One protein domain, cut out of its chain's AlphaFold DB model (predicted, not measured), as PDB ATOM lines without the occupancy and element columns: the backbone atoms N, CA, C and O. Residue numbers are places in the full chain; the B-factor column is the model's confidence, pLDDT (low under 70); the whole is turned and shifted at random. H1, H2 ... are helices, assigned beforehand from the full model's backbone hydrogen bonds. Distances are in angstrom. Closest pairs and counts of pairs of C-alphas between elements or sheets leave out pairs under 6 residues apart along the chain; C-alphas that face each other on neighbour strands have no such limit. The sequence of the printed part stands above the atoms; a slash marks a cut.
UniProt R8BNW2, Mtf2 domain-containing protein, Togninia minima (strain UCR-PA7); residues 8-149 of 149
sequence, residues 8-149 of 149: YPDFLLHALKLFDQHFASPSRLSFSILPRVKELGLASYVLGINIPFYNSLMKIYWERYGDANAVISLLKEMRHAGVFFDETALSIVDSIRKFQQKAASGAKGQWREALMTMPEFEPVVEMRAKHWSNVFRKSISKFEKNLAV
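Overview. This is residues 8 to 149 of the 149 residues of the protein "Mtf2 domain-containing protein" of Togninia minima (strain UCR-PA7) (UniProt R8BNW2). Three antiparallel pairs of helices sit in succession: the hairpin H1 and H2 packs through H1 on H4 of the hairpin H4 and H5, whose other side packs on H6 and H8. H3 crosses one end of the first hairpin, H7 lies by the far end of H6, and residues 144 to 149, at the last end of H8 and beyond, stick out. You have 142 printed residues with eight named helices, H1 to H8 in order, and no named strand: the class is all helix, with H1, H2, H4, H5, H6 and H8 an up and down bundle, each running against the one before it. The whole is compact, with a radius of gyration of the C-alphas of 16.7 A, and flat, spanning 52 by 47 by 23 A.

Along the chain. Find C-alpha 8 at (261.394, 142.059, 255.619); from there H1 runs through residues 8 to 21, 20.1 A. Next come H2, residues 28 to 39, 17.9 A, and the short H3, residues 42 to 48. H4 takes residues 51 to 64, 19.4 A, and H5 residues 68 to 80, 18.6 A. Look for C-alpha 87 at (267.158, 159.464, 240.023), where H6 begins; it runs to residue 106, 27.5 A. After the short H7, residues 111 to 116, H8 holds residues 123 to 147, 36.9 A, ending at C-alpha 147 at (271.873, 168.709, 252.474).

Arrangement. Start at H1: it touches H2, its hairpin partner, at Leu 16 and Ser 30, the closest C-alphas, 5.4 A, at a shallow tilt of 20 degrees, opposite ways. With residues 8 to 12 alone it touches H3, C-alphas 9 and 48 coming closest at 4.1 A, at a steep tilt of 65 degrees. H1 touches H4, closest at C-alphas 13 and 53, 5.4 A, the same way at 13 degrees. In the next hairpin H4 touches H5, closest at C-alphas 58 and 71, 5.2 A. With residues 88 to 96 alone H6 touches H4, closest at C-alphas 55 and 89, 5.9 A. H8 touches H6, closest at C-alphas 93 and 129, 6.1 A, at a shallow tilt of 32 degrees, only just short of steep. H8 also touches H5, closest at C-alphas 69 and 125, 6.6 A. H7 only just touches H6, with 3 pairs of C-alphas within 8 A, closest at C-alphas 103 and 112, 7.0 A. H1 and H8 are apart. Every O i to N i+4 pair is within hydrogen-bond range in H1, H3, H4, H5, H6, H7 and H8, but 4 of 8 in H2.

Size, cuts and confidence. The farthest C-alphas, of Gln 110 and Val 149, are 54.9 A apart. The printed part has no cut and no long link. Mean pLDDT of the printed part is 80.2; residues 103 to 126 and 142 to 149 are under 70.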
ATOM      1  N   TYR A   8     262.717 142.036 256.239       87.56
ATOM      2  CA  TYR A   8     261.394 142.059 255.619       87.56
ATOM      3  C   TYR A   8     261.361 142.821 254.273       87.56
ATOM      4  O   TYR A   8     261.017 142.198 253.263       87.56
ATOM      5  N   PRO A   9     261.747 144.112 254.193       89.62
ATOM      6  CA  PRO A   9     261.825 144.815 252.911       89.62
ATOM      7  C   PRO A   9     262.845 144.203 251.938       89.62
ATOM      8  O   PRO A   9     262.592 144.177 250.731       89.62
ATOM      9  N   ASP A  10     263.960 143.662 252.433       89.75
ATOM     10  CA  ASP A  10     264.970 143.014 251.590       89.75
ATOM     11  C   ASP A  10     264.434 141.726 250.953       89.75
ATOM     12  O   ASP A  10     264.637 141.498 249.759       89.75
ATOM     13  N   PHE A  11     263.679 140.915 251.700       91.19
ATOM     14  CA  PHE A  11     263.021 139.719 251.176       91.19
ATOM     15  C   PHE A  11     261.950 140.064 250.145       91.19
ATOM     16  O   PHE A  11     261.857 139.380 249.127       91.19
ATOM     17  N   LEU A  12     261.172 141.131 250.354       92.38
ATOM     18  CA  LEU A  12     260.190 141.583 249.365       92.38
ATOM     19  C   LEU A  12     260.859 142.044 248.067       92.38
ATOM     20  O   LEU A  12     260.422 141.671 246.976       92.38
ATOM     21  N   LEU A  13     261.939 142.819 248.176       92.44
ATOM     22  CA  LEU A  13     262.715 143.255 247.019       92.44
ATOM     23  C   LEU A  13     263.369 142.067 246.304       92.44
ATOM     24  O   LEU A  13     263.387 142.017 245.073       92.44
ATOM     25  N   HIS A  14     263.898 141.108 247.061       92.12
ATOM     26  CA  HIS A  14     264.496 139.899 246.512       92.12
ATOM     27  C   HIS A  14     263.454 139.043 245.786       92.12
ATOM     28  O   HIS A  14     263.671 138.680 244.632       92.12
ATOM     29  N   ALA A  15     262.292 138.803 246.399       91.12
ATOM     30  CA  ALA A  15     261.185 138.074 245.784       91.12
ATOM     31  C   ALA A  15     260.729 138.730 244.472       91.12
ATOM     32  O   ALA A  15     260.543 138.043 243.469       91.12
ATOM     33  N   LEU A  16     260.621 140.062 244.447       92.19
ATOM     34  CA  LEU A  16     260.257 140.804 243.240       92.19
ATOM     35  C   LEU A  16     261.271 140.595 242.104       92.19
ATOM     36  O   LEU A  16     260.882 140.350 240.964       92.19
ATOM     37  N   LYS A  17     262.573 140.641 242.412       90.94
ATOM     38  CA  LYS A  17     263.638 140.377 241.430       90.94
ATOM     39  C   LYS A  17     263.641 138.926 240.956       90.94
ATOM     40  O   LYS A  17     263.840 138.681 239.770       90.94
ATOM     41  N   LEU A  18     263.395 137.969 241.853       91.75
ATOM     42  CA  LEU A  18     263.278 136.556 241.488       91.75
ATOM     43  C   LEU A  18     262.132 136.339 240.493       91.75
ATOM     44  O   LEU A  18     262.340 135.707 239.459       91.75
ATOM     45  N   PHE A  19     260.954 136.909 240.757       89.62
ATOM     46  CA  PHE A  19     259.803 136.785 239.860       89.62
ATOM     47  C   PHE A  19     260.005 137.465 238.499       89.62
ATOM     48  O   PHE A  19     259.467 136.978 237.503       89.62
ATOM     49  N   ASP A  20     260.792 138.539 238.428       87.25
ATOM     50  CA  ASP A  20     261.159 139.168 237.154       87.25
ATOM     51  C   ASP A  20     262.201 138.355 236.365       87.25
ATOM     52  O   ASP A  20     262.071 138.205 235.153       87.25
ATOM     53  N   GLN A  21     263.230 137.817 237.032       87.69
ATOM     54  CA  GLN A  21     264.444 137.330 236.359       87.69
ATOM     55  C   GLN A  21     264.536 135.809 236.183       87.69
ATOM     56  O   GLN A  21     265.254 135.354 235.298       87.69
ATOM     57  N   HIS A  22     263.870 135.012 237.024       85.69
ATOM     58  CA  HIS A  22     264.096 133.556 237.085       85.69
ATOM     59  C   HIS A  22     263.059 132.729 236.312       85.69
ATOM     60  O   HIS A  22     263.090 131.501 236.349       85.69
ATOM     61  N   PHE A  23     262.150 133.386 235.596       80.50
ATOM     62  CA  PHE A  23     261.150 132.739 234.750       80.50
ATOM     63  C   PHE A  23     261.453 133.015 233.273       80.50
ATOM     64  O   PHE A  23     262.016 134.051 232.931       80.50
ATOM     65  N   ALA A  24     261.045 132.104 232.382       76.75
ATOM     66  CA  ALA A  24     261.230 132.261 230.932       76.75
ATOM     67  C   ALA A  24     260.558 133.532 230.369       76.75
ATOM     68  O   ALA A  24     260.972 134.067 229.345       76.75
ATOM     69  N   SER A  25     259.527 134.019 231.057       77.38
ATOM     70  CA  SER A  25     258.916 135.332 230.875       77.38
ATOM     71  C   SER A  25     258.660 135.927 232.264       77.38
ATOM     72  O   SER A  25     258.332 135.148 233.167       77.38
ATOM     73  N   PRO A  26     258.797 137.254 232.466       76.19
ATOM     74  CA  PRO A  26     258.576 137.886 233.765       76.19
ATOM     75  C   PRO A  26     257.242 137.454 234.367       76.19
ATOM     76  O   PRO A  26     256.188 137.615 233.751       76.19
ATOM     77  N   SER A  27     257.271 136.887 235.571       84.19
ATOM     78  CA  SER A  27     256.066 136.326 236.168       84.19
ATOM     79  C   SER A  27     255.079 137.430 236.540       84.19
ATOM     80  O   SER A  27     255.439 138.420 237.181       84.19
ATOM     81  N   ARG A  28     253.792 137.230 236.226       83.12
ATOM     82  CA  ARG A  28     252.711 138.124 236.689       83.12
ATOM     83  C   ARG A  28     252.616 138.179 238.217       83.12
ATOM     84  O   ARG A  28     252.023 139.111 238.757       83.12
ATOM     85  N   LEU A  29     253.223 137.217 238.919       84.88
ATOM     86  CA  LEU A  29     253.294 137.205 240.379       84.88
ATOM     87  C   LEU A  29     254.043 138.417 240.941       84.88
ATOM     88  O   LEU A  29     253.683 138.871 242.026       84.88
ATOM     89  N   SER A  30     254.982 139.007 240.192       87.44
ATOM     90  CA  SER A  30     255.648 140.266 240.560       87.44
ATOM     91  C   SER A  30     254.657 141.371 240.939       87.44
ATOM     92  O   SER A  30     254.880 142.116 241.891       87.44
ATOM     93  N   PHE A  31     253.515 141.441 240.248       88.88
ATOM     94  CA  PHE A  31     252.489 142.461 240.476       88.88
ATOM     95  C   PHE A  31     251.587 142.170 241.674       88.88
ATOM     96  O   PHE A  31     250.957 143.084 242.198       88.88
ATOM     97  N   SER A  32     251.545 140.918 242.137       90.44
ATOM     98  CA  SER A  32     250.740 140.510 243.293       90.44
ATOM     99  C   SER A  32     251.383 140.873 244.636       90.44
ATOM    100  O   SER A  32     250.676 140.976 245.638       90.44
ATOM    101  N   ILE A  33     252.700 141.127 244.662       91.31
ATOM    102  CA  ILE A  33     253.428 141.413 245.906       91.31
ATOM    103  C   ILE A  33     252.894 142.682 246.575       91.31
ATOM    104  O   ILE A  33     252.585 142.662 247.763       91.31
ATOM    105  N   LEU A  34     252.751 143.780 245.827       91.00
ATOM    106  CA  LEU A  34     252.311 145.060 246.389       91.00
ATOM    107  C   LEU A  34     250.885 144.990 246.986       91.00
ATOM    108  O   LEU A  34     250.721 145.380 248.142       91.00
ATOM    109  N   PRO A  35     249.861 144.465 246.280       91.69
ATOM    110  CA  PRO A  35     248.549 144.205 246.874       91.69
ATOM    111  C   PRO A  35     248.627 143.329 248.124       91.69
ATOM    112  O   PRO A  35     248.017 143.661 249.137       91.69
ATOM    113  N   ARG A  36     249.434 142.262 248.099       91.94
ATOM    114  CA  ARG A  36     249.534 141.345 249.235       91.94
ATOM    115  C   ARG A  36     250.143 142.003 250.472       91.94
ATOM    116  O   ARG A  36     249.660 141.788 251.577       91.94
ATOM    117  N   VAL A  37     251.165 142.835 250.293       91.19
ATOM    118  CA  VAL A  37     251.758 143.631 251.378       91.19
ATOM    119  C   VAL A  37     250.728 144.600 251.973       91.19
ATOM    120  O   VAL A  37     250.656 144.750 253.189       91.19
ATOM    121  N   LYS A  38     249.872 145.215 251.145       89.88
ATOM    122  CA  LYS A  38     248.778 146.073 251.634       89.88
ATOM    123  C   LYS A  38     247.727 145.294 252.424       89.88
ATOM    124  O   LYS A  38     247.273 145.777 253.456       89.88
ATOM    125  N   GLU A  39     247.355 144.100 251.963       92.94
ATOM    126  CA  GLU A  39     246.404 143.217 252.655       92.94
ATOM    127  C   GLU A  39     246.902 142.770 254.035       92.94
ATOM    128  O   GLU A  39     246.100 142.593 254.948       92.94
ATOM    129  N   LEU A  40     248.218 142.615 254.208       91.56
ATOM    130  CA  LEU A  40     248.838 142.287 255.498       91.56
ATOM    131  C   LEU A  40     248.791 143.450 256.506       91.56
ATOM    132  O   LEU A  40     249.097 143.261 257.684       91.56
ATOM    133  N   GLY A  41     248.381 144.640 256.065       89.00
ATOM    134  CA  GLY A  41     248.113 145.794 256.909       89.00
ATOM    135  C   GLY A  41     249.185 146.879 256.847       89.00
ATOM    136  O   GLY A  41     250.243 146.748 256.228       89.00
ATOM    137  N   LEU A  42     248.904 147.991 257.530       87.38
ATOM    138  CA  LEU A  42     249.708 149.211 257.440       87.38
ATOM    139  C   LEU A  42     251.163 149.014 257.891       87.38
ATOM    140  O   LEU A  42     252.067 149.570 257.277       87.38
ATOM    141  N   ALA A  43     251.401 148.207 258.928       86.12
ATOM    142  CA  ALA A  43     252.752 147.937 259.424       86.12
ATOM    143  C   ALA A  43     253.619 147.238 258.365       86.12
ATOM    144  O   ALA A  43     254.761 147.630 258.134       86.12
ATOM    145  N   SER A  44     253.049 146.245 257.678       87.38
ATOM    146  CA  SER A  44     253.692 145.538 256.570       87.38
ATOM    147  C   SER A  44     253.953 146.482 255.392       87.38
ATOM    148  O   SER A  44     255.052 146.497 254.849       87.38
ATOM    149  N   TYR A  45     252.997 147.351 255.065       87.88
ATOM    150  CA  TYR A  45     253.161 148.356 254.018       87.88
ATOM    151  C   TYR A  45     254.300 149.351 254.301       87.88
ATOM    152  O   TYR A  45     255.190 149.516 253.470       87.88
ATOM    153  N   VAL A  46     254.307 149.976 255.483       85.00
ATOM    154  CA  VAL A  46     255.294 151.007 255.855       85.00
ATOM    155  C   VAL A  46     256.706 150.433 255.979       85.00
ATOM    156  O   VAL A  46     257.667 151.088 255.588       85.00
ATOM    157  N   LEU A  47     256.843 149.216 256.514       84.12
ATOM    158  CA  LEU A  47     258.150 148.579 256.697       84.12
ATOM    159  C   LEU A  47     258.658 147.887 255.431       84.12
ATOM    160  O   LEU A  47     259.864 147.810 255.217       84.12
ATOM    161  N   GLY A  48     257.754 147.325 254.629       82.44
ATOM    162  CA  GLY A  48     258.104 146.454 253.512       82.44
ATOM    163  C   GLY A  48     258.404 147.190 252.217       82.44
ATOM    164  O   GLY A  48     259.219 146.726 251.420       82.44
ATOM    165  N   ILE A  49     257.752 148.328 251.986       85.00
ATOM    166  CA  ILE A  49     257.845 149.017 250.704       85.00
ATOM    167  C   ILE A  49     258.785 150.209 250.821       85.00
ATOM    168  O   ILE A  49     258.508 151.200 251.490       85.00
ATOM    169  N   ASN A  50     259.899 150.109 250.105       86.62
ATOM    170  CA  ASN A  50     260.932 151.130 250.028       86.62
ATOM    171  C   ASN A  50     261.093 151.658 248.590       86.62
ATOM    172  O   ASN A  50     260.480 151.167 247.640       86.62
ATOM    173  N   ILE A  51     261.936 152.680 248.428       89.56
ATOM    174  CA  ILE A  51     262.227 153.290 247.120       89.56
ATOM    175  C   ILE A  51     262.737 152.236 246.105       89.56
ATOM    176  O   ILE A  51     262.171 152.152 245.012       89.56
ATOM    177  N   PRO A  52     263.717 151.365 246.440       90.19
ATOM    178  CA  PRO A  52     264.158 150.293 245.541       90.19
ATOM    179  C   PRO A  52     263.052 149.337 245.074       90.19
ATOM    180  O   PRO A  52     263.077 148.894 243.921       90.19
ATOM    181  N   PHE A  53     262.088 149.019 245.943       92.19
ATOM    182  CA  PHE A  53     260.944 148.171 245.611       92.19
ATOM    183  C   PHE A  53     260.067 148.833 244.548       92.19
ATOM    184  O   PHE A  53     259.827 148.238 243.496       92.19
ATOM    185  N   TYR A  54     259.663 150.089 244.769       91.94
ATOM    186  CA  TYR A  54     258.882 150.845 243.789       91.94
ATOM    187  C   TYR A  54     259.606 150.979 242.453       91.94
ATOM    188  O   TYR A  54     259.004 150.765 241.403       91.94
ATOM    189  N   ASN A  55     260.904 151.273 242.476       92.69
ATOM    190  CA  ASN A  55     261.703 151.397 241.261       92.69
ATOM    191  C   ASN A  55     261.773 150.095 240.474       92.69
ATOM    192  O   ASN A  55     261.634 150.105 239.253       92.69
ATOM    193  N   SER A  56     261.961 148.974 241.168       92.50
ATOM    194  CA  SER A  56     261.979 147.656 240.535       92.50
ATOM    195  C   SER A  56     260.619 147.341 239.913       92.50
ATOM    196  O   SER A  56     260.554 146.924 238.761       92.50
ATOM    197  N   LEU A  57     259.524 147.631 240.619       93.00
ATOM    198  CA  LEU A  57     258.175 147.400 240.111       93.00
ATOM    199  C   LEU A  57     257.849 148.296 238.903       93.00
ATOM    200  O   LEU A  57     257.299 147.814 237.915       93.00
ATOM    201  N   MET A  58     258.241 149.574 238.937       92.94
ATOM    202  CA  MET A  58     258.101 150.495 237.803       92.94
ATOM    203  C   MET A  58     258.897 150.032 236.581       92.94
ATOM    204  O   MET A  58     258.383 150.109 235.467       92.94
ATOM    205  N   LYS A  59     260.121 149.520 236.771       91.75
ATOM    206  CA  LYS A  59     260.909 148.927 235.678       91.75
ATOM    207  C   LYS A  59     260.207 147.725 235.070       91.75
ATOM    208  O   LYS A  59     260.136 147.641 233.853       91.75
ATOM    209  N   ILE A  60     259.642 146.838 235.891       90.81
ATOM    210  CA  ILE A  60     258.893 145.680 235.387       90.81
ATOM    211  C   ILE A  60     257.694 146.157 234.555       90.81
ATOM    212  O   ILE A  60     257.560 145.742 233.407       90.81
ATOM    213  N   TYR A  61     256.868 147.075 235.071       90.69
ATOM    214  CA  TYR A  61     255.730 147.615 234.313       90.69
ATOM    215  C   TYR A  61     256.152 148.250 232.986       90.69
ATOM    216  O   TYR A  61     255.529 147.992 231.959       90.69
ATOM    217  N   TRP A  62     257.222 149.043 232.989       91.12
ATOM    218  CA  TRP A  62     257.646 149.770 231.800       91.12
ATOM    219  C   TRP A  62     258.438 148.920 230.807       91.12
ATOM    220  O   TRP A  62     258.043 148.778 229.655       91.12
ATOM    221  N   GLU A  63     259.557 148.344 231.239       87.06
ATOM    222  CA  GLU A  63     260.524 147.685 230.357       87.06
ATOM    223  C   GLU A  63     260.041 146.313 229.879       87.06
ATOM    224  O   GLU A  63     260.452 145.861 228.810       87.06
ATOM    225  N   ARG A  64     259.185 145.632 230.655       84.94
ATOM    226  CA  ARG A  64     258.680 144.295 230.299       84.94
ATOM    227  C   ARG A  64     257.287 144.321 229.688       84.94
ATOM    228  O   ARG A  64     257.023 143.532 228.788       84.94
ATOM    229  N   TYR A  65     256.414 145.199 230.178       84.62
ATOM    230  CA  TYR A  65     254.998 145.219 229.798       84.62
ATOM    231  C   TYR A  65     254.572 146.483 229.041       84.62
ATOM    232  O   TYR A  65     253.462 146.513 228.522       84.62
ATOM    233  N   GLY A  66     255.424 147.511 228.946       84.50
ATOM    234  CA  GLY A  66     255.099 148.762 228.250       84.50
ATOM    235  C   GLY A  66     254.006 149.599 228.924       84.50
ATOM    236  O   GLY A  66     253.485 150.532 228.319       84.50
ATOM    237  N   ASP A  67     253.650 149.301 230.175       86.75
ATOM    238  CA  ASP A  67     252.509 149.915 230.850       86.75
ATOM    239  C   ASP A  67     252.905 151.223 231.551       86.75
ATOM    240  O   ASP A  67     253.228 151.278 232.742       86.75
ATOM    241  N   ALA A  68     252.866 152.319 230.793       87.31
ATOM    242  CA  ALA A  68     253.120 153.657 231.320       87.31
ATOM    243  C   ALA A  68     252.045 154.128 232.321       87.31
ATOM    244  O   ALA A  68     252.339 154.928 233.217       87.31
ATOM    245  N   ASN A  69     250.805 153.642 232.205       86.75
ATOM    246  CA  ASN A  69     249.712 154.020 233.100       86.75
ATOM    247  C   ASN A  69     249.924 153.447 234.504       86.75
ATOM    248  O   ASN A  69     249.788 154.179 235.492       86.75
ATOM    249  N   ALA A  70     250.323 152.179 234.596       88.19
ATOM    250  CA  ALA A  70     250.675 151.538 235.855       88.19
ATOM    251  C   ALA A  70     251.854 152.240 236.539       88.19
ATOM    252  O   ALA A  70     251.787 152.520 237.737       88.19
ATOM    253  N   VAL A  71     252.885 152.636 235.780       90.81
ATOM    254  CA  VAL A  71     254.008 153.427 236.316       90.81
ATOM    255  C   VAL A  71     253.516 154.744 236.913       90.81
ATOM    256  O   VAL A  71     253.862 155.085 238.042       90.81
ATOM    257  N   ILE A  72     252.651 155.479 236.210       89.50
ATOM    258  CA  ILE A  72     252.093 156.736 236.727       89.50
ATOM    259  C   ILE A  72     251.235 156.505 237.979       89.50
ATOM    260  O   ILE A  72     251.227 157.352 238.879       89.50
ATOM    261  N   SER A  73     250.513 155.386 238.054       90.69
ATOM    262  CA  SER A  73     249.752 155.003 239.245       90.69
ATOM    263  C   SER A  73     250.671 154.756 240.443       90.69
ATOM    264  O   SER A  73     250.421 155.298 241.520       90.69
ATOM    265  N   LEU A  74     251.784 154.042 240.247       91.19
ATOM    266  CA  LEU A  74     252.789 153.826 241.292       91.19
ATOM    267  C   LEU A  74     253.416 155.136 241.772       91.19
ATOM    268  O   LEU A  74     253.584 155.331 242.969       91.19
ATOM    269  N   LEU A  75     253.690 156.081 240.872       89.69
ATOM    270  CA  LEU A  75     254.215 157.394 241.261       89.69
ATOM    271  C   LEU A  75     253.236 158.186 242.132       89.69
ATOM    272  O   LEU A  75     253.646 158.857 243.083       89.69
ATOM    273  N   LYS A  76     251.932 158.104 241.835       89.31
ATOM    274  CA  LYS A  76     250.894 158.686 242.701       89.31
ATOM    275  C   LYS A  76     250.899 158.014 244.066       89.31
ATOM    276  O   LYS A  76     250.861 158.716 245.071       89.31
ATOM    277  N   GLU A  77     250.983 156.689 244.100       88.50
ATOM    278  CA  GLU A  77     251.034 155.923 245.341       88.50
ATOM    279  C   GLU A  77     252.250 156.291 246.199       88.50
ATOM    280  O   GLU A  77     252.084 156.593 247.378       88.50
ATOM    281  N   MET A  78     253.440 156.400 245.601       88.69
ATOM    282  CA  MET A  78     254.650 156.881 246.275       88.69
ATOM    283  C   MET A  78     254.446 158.270 246.890       88.69
ATOM    284  O   MET A  78     254.778 158.483 248.056       88.69
ATOM    285  N   ARG A  79     253.830 159.207 246.150       85.81
ATOM    286  CA  ARG A  79     253.511 160.546 246.675       85.81
ATOM    287  C   ARG A  79     252.530 160.479 247.846       85.81
ATOM    288  O   ARG A  79     252.732 161.189 248.824       85.81
ATOM    289  N   HIS A  80     251.487 159.653 247.755       84.62
ATOM    290  CA  HIS A  80     250.519 159.472 248.841       84.62
ATOM    291  C   HIS A  80     251.146 158.829 250.081       84.62
ATOM    292  O   HIS A  80     250.797 159.196 251.198       84.62
ATOM    293  N   ALA A  81     252.100 157.923 249.885       81.38
ATOM    294  CA  ALA A  81     252.847 157.271 250.951       81.38
ATOM    295  C   ALA A  81     253.955 158.152 251.555       81.38
ATOM    296  O   ALA A  81     254.607 157.734 252.507       81.38
ATOM    297  N   GLY A  82     254.202 159.347 251.002       82.00
ATOM    298  CA  GLY A  82     255.308 160.214 251.419       82.00
ATOM    299  C   GLY A  82     256.694 159.658 251.070       82.00
ATOM    300  O   GLY A  82     257.691 160.116 251.621       82.00
ATOM    301  N   VAL A  83     256.769 158.682 250.162       82.81
ATOM    302  CA  VAL A  83     258.021 158.069 249.718       82.81
ATOM    303  C   VAL A  83     258.688 158.991 248.702       82.81
ATOM    304  O   VAL A  83     258.085 159.378 247.697       82.81
ATOM    305  N   PHE A  84     259.941 159.357 248.971       80.19
ATOM    306  CA  PHE A  84     260.706 160.229 248.089       80.19
ATOM    307  C   PHE A  84     261.073 159.542 246.778       80.19
ATOM    308  O   PHE A  84     261.162 158.321 246.674       80.19
ATOM    309  N   PHE A  85     261.292 160.370 245.767       81.56
ATOM    310  CA  PHE A  85     261.682 159.926 244.441       81.56
ATOM    311  C   PHE A  85     263.185 160.058 244.271       81.56
ATOM    312  O   PHE A  85     263.763 161.057 244.700       81.56
ATOM    313  N   ASP A  86     263.790 159.079 243.612       85.88
ATOM    314  CA  ASP A  86     265.211 159.067 243.293       85.88
ATOM    315  C   ASP A  86     265.458 159.292 241.791       85.88
ATOM    316  O   ASP A  86     264.539 159.418 240.973       85.88
ATOM    317  N   GLU A  87     266.734 159.334 241.418       86.75
ATOM    318  CA  GLU A  87     267.158 159.464 240.023       86.75
ATOM    319  C   GLU A  87     266.683 158.289 239.159       86.75
ATOM    320  O   GLU A  87     266.365 158.475 237.981       86.75
ATOM    321  N   THR A  88     266.561 157.091 239.740       86.69
ATOM    322  CA  THR A  88     266.044 155.914 239.037       86.69
ATOM    323  C   THR A  88     264.603 156.143 238.589       86.69
ATOM    324  O   THR A  88     264.304 155.961 237.407       86.69
ATOM    325  N   ALA A  89     263.721 156.597 239.482       86.44
ATOM    326  CA  ALA A  89     262.337 156.921 239.145       86.44
ATOM    327  C   ALA A  89     262.254 157.988 238.039       86.44
ATOM    328  O   ALA A  89     261.477 157.851 237.087       86.44
ATOM    329  N   LEU A  90     263.104 159.020 238.110       87.75
ATOM    330  CA  LEU A  90     263.189 160.047 237.070       87.75
ATOM    331  C   LEU A  90     263.635 159.463 235.721       87.75
ATOM    332  O   LEU A  90     263.046 159.801 234.693       87.75
ATOM    333  N   SER A  91     264.633 158.575 235.712       90.81
ATOM    334  CA  SER A  91     265.139 157.946 234.487       90.81
ATOM    335  C   SER A  91     264.061 157.128 233.765       90.81
ATOM    336  O   SER A  91     263.930 157.227 232.541       90.81
ATOM    337  N   ILE A  92     263.222 156.407 234.521       90.31
ATOM    338  CA  ILE A  92     262.104 155.620 233.986       90.31
ATOM    339  C   ILE A  92     261.079 156.556 233.342       90.31
ATOM    340  O   ILE A  92     260.715 156.375 232.181       90.31
ATOM    341  N   VAL A  93     260.667 157.620 234.035       89.56
ATOM    342  CA  VAL A  93     259.688 158.580 233.493       89.56
ATOM    343  C   VAL A  93     260.221 159.340 232.281       89.56
ATOM    344  O   VAL A  93     259.489 159.565 231.313       89.56
ATOM    345  N   ASP A  94     261.502 159.701 232.279       89.56
ATOM    346  CA  ASP A  94     262.125 160.326 231.118       89.56
ATOM    347  C   ASP A  94     262.212 159.356 229.926       89.56
ATOM    348  O   ASP A  94     262.092 159.801 228.782       89.56
ATOM    349  N   SER A  95     262.359 158.050 230.165       88.81
ATOM    350  CA  SER A  95     262.317 157.036 229.107       88.81
ATOM    351  C   SER A  95     260.916 156.883 228.495       88.81
ATOM    352  O   SER A  95     260.808 156.865 227.267       88.81
ATOM    353  N   ILE A  96     259.854 156.918 229.315       87.56
ATOM    354  CA  ILE A  96     258.452 156.949 228.857       87.56
ATOM    355  C   ILE A  96     258.221 158.160 227.955       87.56
ATOM    356  O   ILE A  96     257.746 158.034 226.827       87.56
ATOM    357  N   ARG A  97     258.647 159.342 228.409       84.50
ATOM    358  CA  ARG A  97     258.513 160.581 227.637       84.50
ATOM    359  C   ARG A  97     259.266 160.516 226.306       84.50
ATOM    360  O   ARG A  97     258.735 160.930 225.282       84.50
ATOM    361  N   LYS A  98     260.506 160.011 226.297       86.44
ATOM    362  CA  LYS A  98     261.301 159.866 225.064       86.44
ATOM    363  C   LYS A  98     260.651 158.889 224.086       86.44
ATOM    364  O   LYS A  98     260.659 159.151 222.887       86.44
ATOM    365  N   PHE A  99     260.101 157.782 224.581       82.44
ATOM    366  CA  PHE A  99     259.365 156.824 223.760       82.44
ATOM    367  C   PHE A  99     258.136 157.479 223.119       82.44
ATOM    368  O   PHE A  99     257.973 157.412 221.900       82.44
ATOM    369  N   GLN A 100     257.360 158.223 223.908       76.69
ATOM    370  CA  GLN A 100     256.203 158.966 223.416       76.69
ATOM    371  C   GLN A 100     256.574 160.028 222.386       76.69
ATOM    372  O   GLN A 100     255.937 160.114 221.347       76.69
ATOM    373  N   GLN A 101     257.652 160.783 222.601       76.62
ATOM    374  CA  GLN A 101     258.137 161.770 221.632       76.62
ATOM    375  C   GLN A 101     258.641 161.132 220.335       76.62
ATOM    376  O   GLN A 101     258.474 161.708 219.260       76.62
ATOM    377  N   LYS A 102     259.264 159.949 220.403       73.38
ATOM    378  CA  LYS A 102     259.723 159.208 219.220       73.38
ATOM    379  C   LYS A 102     258.562 158.645 218.407       73.38
ATOM    380  O   LYS A 102     258.545 158.842 217.200       73.38
ATOM    381  N   ALA A 103     257.563 158.033 219.038       67.81
ATOM    382  CA  ALA A 103     256.317 157.667 218.350       67.81
ATOM    383  C   ALA A 103     255.590 158.922 217.821       67.81
ATOM    384  O   ALA A 103     255.175 158.991 216.664       67.81
ATOM    385  N   ALA A 104     255.605 159.959 218.658       66.25
ATOM    386  CA  ALA A 104     255.310 161.366 218.433       66.25
ATOM    387  C   ALA A 104     255.819 161.918 217.104       66.25
ATOM    388  O   ALA A 104     255.079 162.595 216.403       66.25
ATOM    389  N   SER A 105     257.085 161.658 216.773       67.75
ATOM    390  CA  SER A 105     257.852 162.291 215.686       67.75
ATOM    391  C   SER A 105     258.143 161.361 214.501       67.75
ATOM    392  O   SER A 105     258.363 161.850 213.394       67.75
ATOM    393  N   GLY A 106     258.109 160.042 214.711       57.78
ATOM    394  CA  GLY A 106     258.697 159.038 213.822       57.78
ATOM    395  C   GLY A 106     257.827 158.490 212.689       57.78
ATOM    396  O   GLY A 106     258.385 157.891 211.778       57.78
ATOM    397  N   ALA A 107     256.504 158.683 212.672       51.25
ATOM    398  CA  ALA A 107     255.659 158.064 211.639       51.25
ATOM    399  C   ALA A 107     254.883 159.091 210.799       51.25
ATOM    400  O   ALA A 107     253.810 159.568 211.162       51.25
ATOM    401  N   LYS A 108     255.409 159.428 209.619       55.81
ATOM    402  CA  LYS A 108     254.558 159.841 208.494       55.81
ATOM    403  C   LYS A 108     253.738 158.601 208.093       55.81
ATOM    404  O   LYS A 108     254.324 157.632 207.629       55.81
ATOM    405  N   GLY A 109     252.419 158.631 208.282       54.66
ATOM    406  CA  GLY A 109     251.490 157.587 207.821       54.66
ATOM    407  C   GLY A 109     250.889 156.726 208.938       54.66
ATOM    408  O   GLY A 109     251.571 156.437 209.917       54.66
ATOM    409  N   GLN A 110     249.605 156.381 208.758       54.69
ATOM    410  CA  GLN A 110     248.702 155.398 209.407       54.69
ATOM    411  C   GLN A 110     249.122 154.723 210.732       54.69
ATOM    412  O   GLN A 110     248.321 154.646 211.658       54.69
ATOM    413  N   TRP A 111     250.369 154.277 210.873       47.09
ATOM    414  CA  TRP A 111     250.937 153.771 212.124       47.09
ATOM    415  C   TRP A 111     250.895 154.783 213.280       47.09
ATOM    416  O   TRP A 111     250.722 154.375 214.421       47.09
ATOM    417  N   ARG A 112     250.995 156.097 213.017       55.16
ATOM    418  CA  ARG A 112     250.804 157.138 214.054       55.16
ATOM    419  C   ARG A 112     249.380 157.139 214.624       55.16
ATOM    420  O   ARG A 112     249.218 157.251 215.832       55.16
ATOM    421  N   GLU A 113     248.369 157.020 213.765       58.53
ATOM    422  CA  GLU A 113     246.961 156.968 214.184       58.53
ATOM    423  C   GLU A 113     246.664 155.679 214.948       58.53
ATOM    424  O   GLU A 113     246.026 155.732 215.991       58.53
ATOM    425  N   ALA A 114     247.207 154.548 214.489       61.62
ATOM    426  CA  ALA A 114     247.070 153.262 215.169       61.62
ATOM    427  C   ALA A 114     247.803 153.203 216.524       61.62
ATOM    428  O   ALA A 114     247.338 152.532 217.437       61.62
ATOM    429  N   LEU A 115     248.938 153.898 216.673       60.16
ATOM    430  CA  LEU A 115     249.632 154.015 217.960       60.16
ATOM    431  C   LEU A 115     248.895 154.964 218.916       60.16
ATOM    432  O   LEU A 115     248.830 154.678 220.100       60.16
ATOM    433  N   MET A 116     248.302 156.058 218.425       59.03
ATOM    434  CA  MET A 116     247.524 157.000 219.252       59.03
ATOM    435  C   MET A 116     246.201 156.421 219.773       59.03
ATOM    436  O   MET A 116     245.664 156.927 220.756       59.03
ATOM    437  N   THR A 117     245.659 155.387 219.124       64.25
ATOM    438  CA  THR A 117     244.461 154.676 219.595       64.25
ATOM    439  C   THR A 117     244.767 153.596 220.636       64.25
ATOM    440  O   THR A 117     243.832 153.039 221.211       64.25
ATOM    441  N   MET A 118     246.045 153.304 220.912       62.75
ATOM    442  CA  MET A 118     246.434 152.365 221.963       62.75
ATOM    443  C   MET A 118     246.310 153.013 223.360       62.75
ATOM    444  O   MET A 118     246.771 154.144 223.542       62.75
ATOM    445  N   PRO A 119     245.740 152.323 224.370       61.50
ATOM    446  CA  PRO A 119     245.542 152.868 225.725       61.50
ATOM    447  C   PRO A 119     246.826 153.384 226.402       61.50
ATOM    448  O   PRO A 119     246.814 154.354 227.161       61.50
ATOM    449  N   GLU A 120     247.962 152.749 226.117       60.56
ATOM    450  CA  GLU A 120     249.300 153.126 226.582       60.56
ATOM    451  C   GLU A 120     249.819 154.464 226.011       60.56
ATOM    452  O   GLU A 120     250.762 155.050 226.556       60.56
ATOM    453  N   PHE A 121     249.189 154.977 224.951       58.75
ATOM    454  CA  PHE A 121     249.598 156.165 224.196       58.75
ATOM    455  C   PHE A 121     248.641 157.351 224.305       58.75
ATOM    456  O   PHE A 121     248.814 158.347 223.599       58.75
ATOM    457  N   GLU A 122     247.669 157.297 225.218       62.44
ATOM    458  CA  GLU A 122     246.759 158.418 225.418       62.44
ATOM    459  C   GLU A 122     247.538 159.724 225.699       62.44
ATOM    460  O   GLU A 122     248.453 159.736 226.532       62.44
ATOM    461  N   PRO A 123     247.140 160.868 225.106       63.47
ATOM    462  CA  PRO A 123     247.752 162.181 225.361       63.47
ATOM    463  C   PRO A 123     247.829 162.538 226.856       63.47
ATOM    464  O   PRO A 123     248.694 163.289 227.317       63.47
ATOM    465  N   VAL A 124     246.921 161.960 227.642       64.12
ATOM    466  CA  VAL A 124     246.864 162.065 229.098       64.12
ATOM    467  C   VAL A 124     248.108 161.457 229.764       64.12
ATOM    468  O   VAL A 124     248.606 162.018 230.744       64.12
ATOM    469  N   VAL A 125     248.639 160.347 229.248       66.00
ATOM    470  CA  VAL A 125     249.860 159.696 229.748       66.00
ATOM    471  C   VAL A 125     251.063 160.605 229.532       66.00
ATOM    472  O   VAL A 125     251.834 160.815 230.467       66.00
ATOM    473  N   GLU A 126     251.188 161.218 228.353       69.25
ATOM    474  CA  GLU A 126     252.262 162.175 228.057       69.25
ATOM    475  C   GLU A 126     252.199 163.402 228.973       69.25
ATOM    476  O   GLU A 126     253.201 163.793 229.587       69.25
ATOM    477  N   MET A 127     251.007 163.980 229.142       72.50
ATOM    478  CA  MET A 127     250.800 165.117 230.038       72.50
ATOM    479  C   MET A 127     251.191 164.773 231.484       72.50
ATOM    480  O   MET A 127     251.883 165.550 232.154       72.50
ATOM    481  N   ARG A 128     250.788 163.591 231.966       78.31
ATOM    482  CA  ARG A 128     251.112 163.100 233.312       78.31
ATOM    483  C   ARG A 128     252.606 162.809 233.460       78.31
ATOM    484  O   ARG A 128     253.187 163.227 234.459       78.31
ATOM    485  N   ALA A 129     253.244 162.165 232.486       75.12
ATOM    486  CA  ALA A 129     254.683 161.900 232.500       75.12
ATOM    487  C   ALA A 129     255.490 163.209 232.550       75.12
ATOM    488  O   ALA A 129     256.403 163.358 233.366       75.12
ATOM    489  N   LYS A 130     255.098 164.214 231.754       77.50
ATOM    490  CA  LYS A 130     255.702 165.555 231.786       77.50
ATOM    491  C   LYS A 130     255.515 166.237 233.142       77.50
ATOM    492  O   LYS A 130     256.473 166.799 233.675       77.50
ATOM    493  N   HIS A 131     254.311 166.168 233.720       83.19
ATOM    494  CA  HIS A 131     254.043 166.676 235.068       83.19
ATOM    495  C   HIS A 131     254.974 166.028 236.102       83.19
ATOM    496  O   HIS A 131     255.632 166.739 236.861       83.19
ATOM    497  N   TRP A 132     255.083 164.700 236.097       78.50
ATOM    498  CA  TRP A 132     255.924 163.962 237.037       78.50
ATOM    499  C   TRP A 132     257.412 164.269 236.881       78.50
ATOM    500  O   TRP A 132     258.069 164.560 237.876       78.50
ATOM    501  N   SER A 133     257.920 164.339 235.649       76.19
ATOM    502  CA  SER A 133     259.304 164.744 235.362       76.19
ATOM    503  C   SER A 133     259.630 166.127 235.956       76.19
ATOM    504  O   SER A 133     260.701 166.338 236.525       76.19
ATOM    505  N   ASN A 134     258.686 167.073 235.903       81.25
ATOM    506  CA  ASN A 134     258.853 168.392 236.522       81.25
ATOM    507  C   ASN A 134     258.802 168.345 238.056       81.25
ATOM    508  O   ASN A 134     259.543 169.077 238.713       81.25
ATOM    509  N   VAL A 135     257.941 167.500 238.629       81.19
ATOM    510  CA  VAL A 135     257.852 167.305 240.084       81.19
ATOM    511  C   VAL A 135     259.147 166.706 240.632       81.19
ATOM    512  O   VAL A 135     259.657 167.216 241.628       81.19
ATOM    513  N   PHE A 136     259.738 165.711 239.960       78.00
ATOM    514  CA  PHE A 136     261.018 165.130 240.384       78.00
ATOM    515  C   PHE A 136     262.154 166.139 240.360       78.00
ATOM    516  O   PHE A 136     262.839 166.278 241.366       78.00
ATOM    517  N   ARG A 137     262.320 166.897 239.264       78.50
ATOM    518  CA  ARG A 137     263.389 167.910 239.173       78.50
ATOM    519  C   ARG A 137     263.307 168.932 240.311       78.50
ATOM    520  O   ARG A 137     264.328 169.309 240.874       78.50
ATOM    521  N   LYS A 138     262.092 169.347 240.689       78.12
ATOM    522  CA  LYS A 138     261.874 170.237 241.842       78.12
ATOM    523  C   LYS A 138     262.175 169.555 243.177       78.12
ATOM    524  O   LYS A 138     262.747 170.192 244.055       78.12
ATOM    525  N   SER A 139     261.786 168.289 243.333       73.00
ATOM    526  CA  SER A 139     262.030 167.511 244.552       73.00
ATOM    527  C   SER A 139     263.524 167.292 244.785       73.00
ATOM    528  O   SER A 139     264.014 167.634 245.855       73.00
ATOM    529  N   ILE A 140     264.256 166.806 243.777       73.38
ATOM    530  CA  ILE A 140     265.702 166.543 243.854       73.38
ATOM    531  C   ILE A 140     266.460 167.830 244.194       73.38
ATOM    532  O   ILE A 140     267.203 167.864 245.168       73.38
ATOM    533  N   SER A 141     266.165 168.936 243.499       71.50
ATOM    534  CA  SER A 141     266.803 170.229 243.785       71.50
ATOM    535  C   SER A 141     266.532 170.744 245.208       71.50
ATOM    536  O   SER A 141     267.390 171.386 245.812       71.50
ATOM    537  N   LYS A 142     265.345 170.476 245.773       69.31
ATOM    538  CA  LYS A 142     265.031 170.828 247.167       69.31
ATOM    539  C   LYS A 142     265.818 169.965 248.158       69.31
ATOM    540  O   LYS A 142     266.254 170.480 249.181       69.31
ATOM    541  N   PHE A 143     266.004 168.682 247.852       59.91
ATOM    542  CA  PHE A 143     266.812 167.773 248.662       59.91
ATOM    543  C   PHE A 143     268.287 168.170 248.682       59.91
ATOM    544  O   PHE A 143     268.850 168.307 249.763       59.91
ATOM    545  N   GLU A 144     268.882 168.438 247.519       65.75
ATOM    546  CA  GLU A 144     270.278 168.883 247.413       65.75
ATOM    547  C   GLU A 144     270.533 170.172 248.204       65.75
ATOM    548  O   GLU A 144     271.535 170.286 248.905       65.75
ATOM    549  N   LYS A 145     269.595 171.126 248.165       64.44
ATOM    550  CA  LYS A 145     269.694 172.371 248.943       64.44
ATOM    551  C   LYS A 145     269.598 172.158 250.452       64.44
ATOM    552  O   LYS A 145     270.232 172.897 251.189       64.44
ATOM    553  N   ASN A 146     268.821 171.178 250.907       56.88
ATOM    554  CA  ASN A 146     268.665 170.877 252.332       56.88
ATOM    555  C   ASN A 146     269.843 170.077 252.916       56.88
ATOM    556  O   ASN A 146     269.998 170.060 254.129       56.88
ATOM    557  N   LEU A 147     270.642 169.409 252.078       55.56
ATOM    558  CA  LEU A 147     271.873 168.709 252.474       55.56
ATOM    559  C   LEU A 147     273.110 169.626 252.496       55.56
ATOM    560  O   LEU A 147     274.144 169.235 253.027       55.56
ATOM    561  N   ALA A 148     273.015 170.821 251.906       54.56
ATOM    562  CA  ALA A 148     274.086 171.818 251.843       54.56
ATOM    563  C   ALA A 148     274.021 172.873 252.973       54.56
ATOM    564  O   ALA A 148     274.722 173.883 252.899       54.56
ATOM    565  N   VAL A 149     273.168 172.653 253.980       44.81
ATOM    566  CA  VAL A 149     272.981 173.476 255.192       44.81
ATOM    567  C   VAL A 149     273.315 172.621 256.405       44.81
ATOM    568  O   VAL A 149     273.990 173.150 257.312       44.81
TER     569      VAL A 149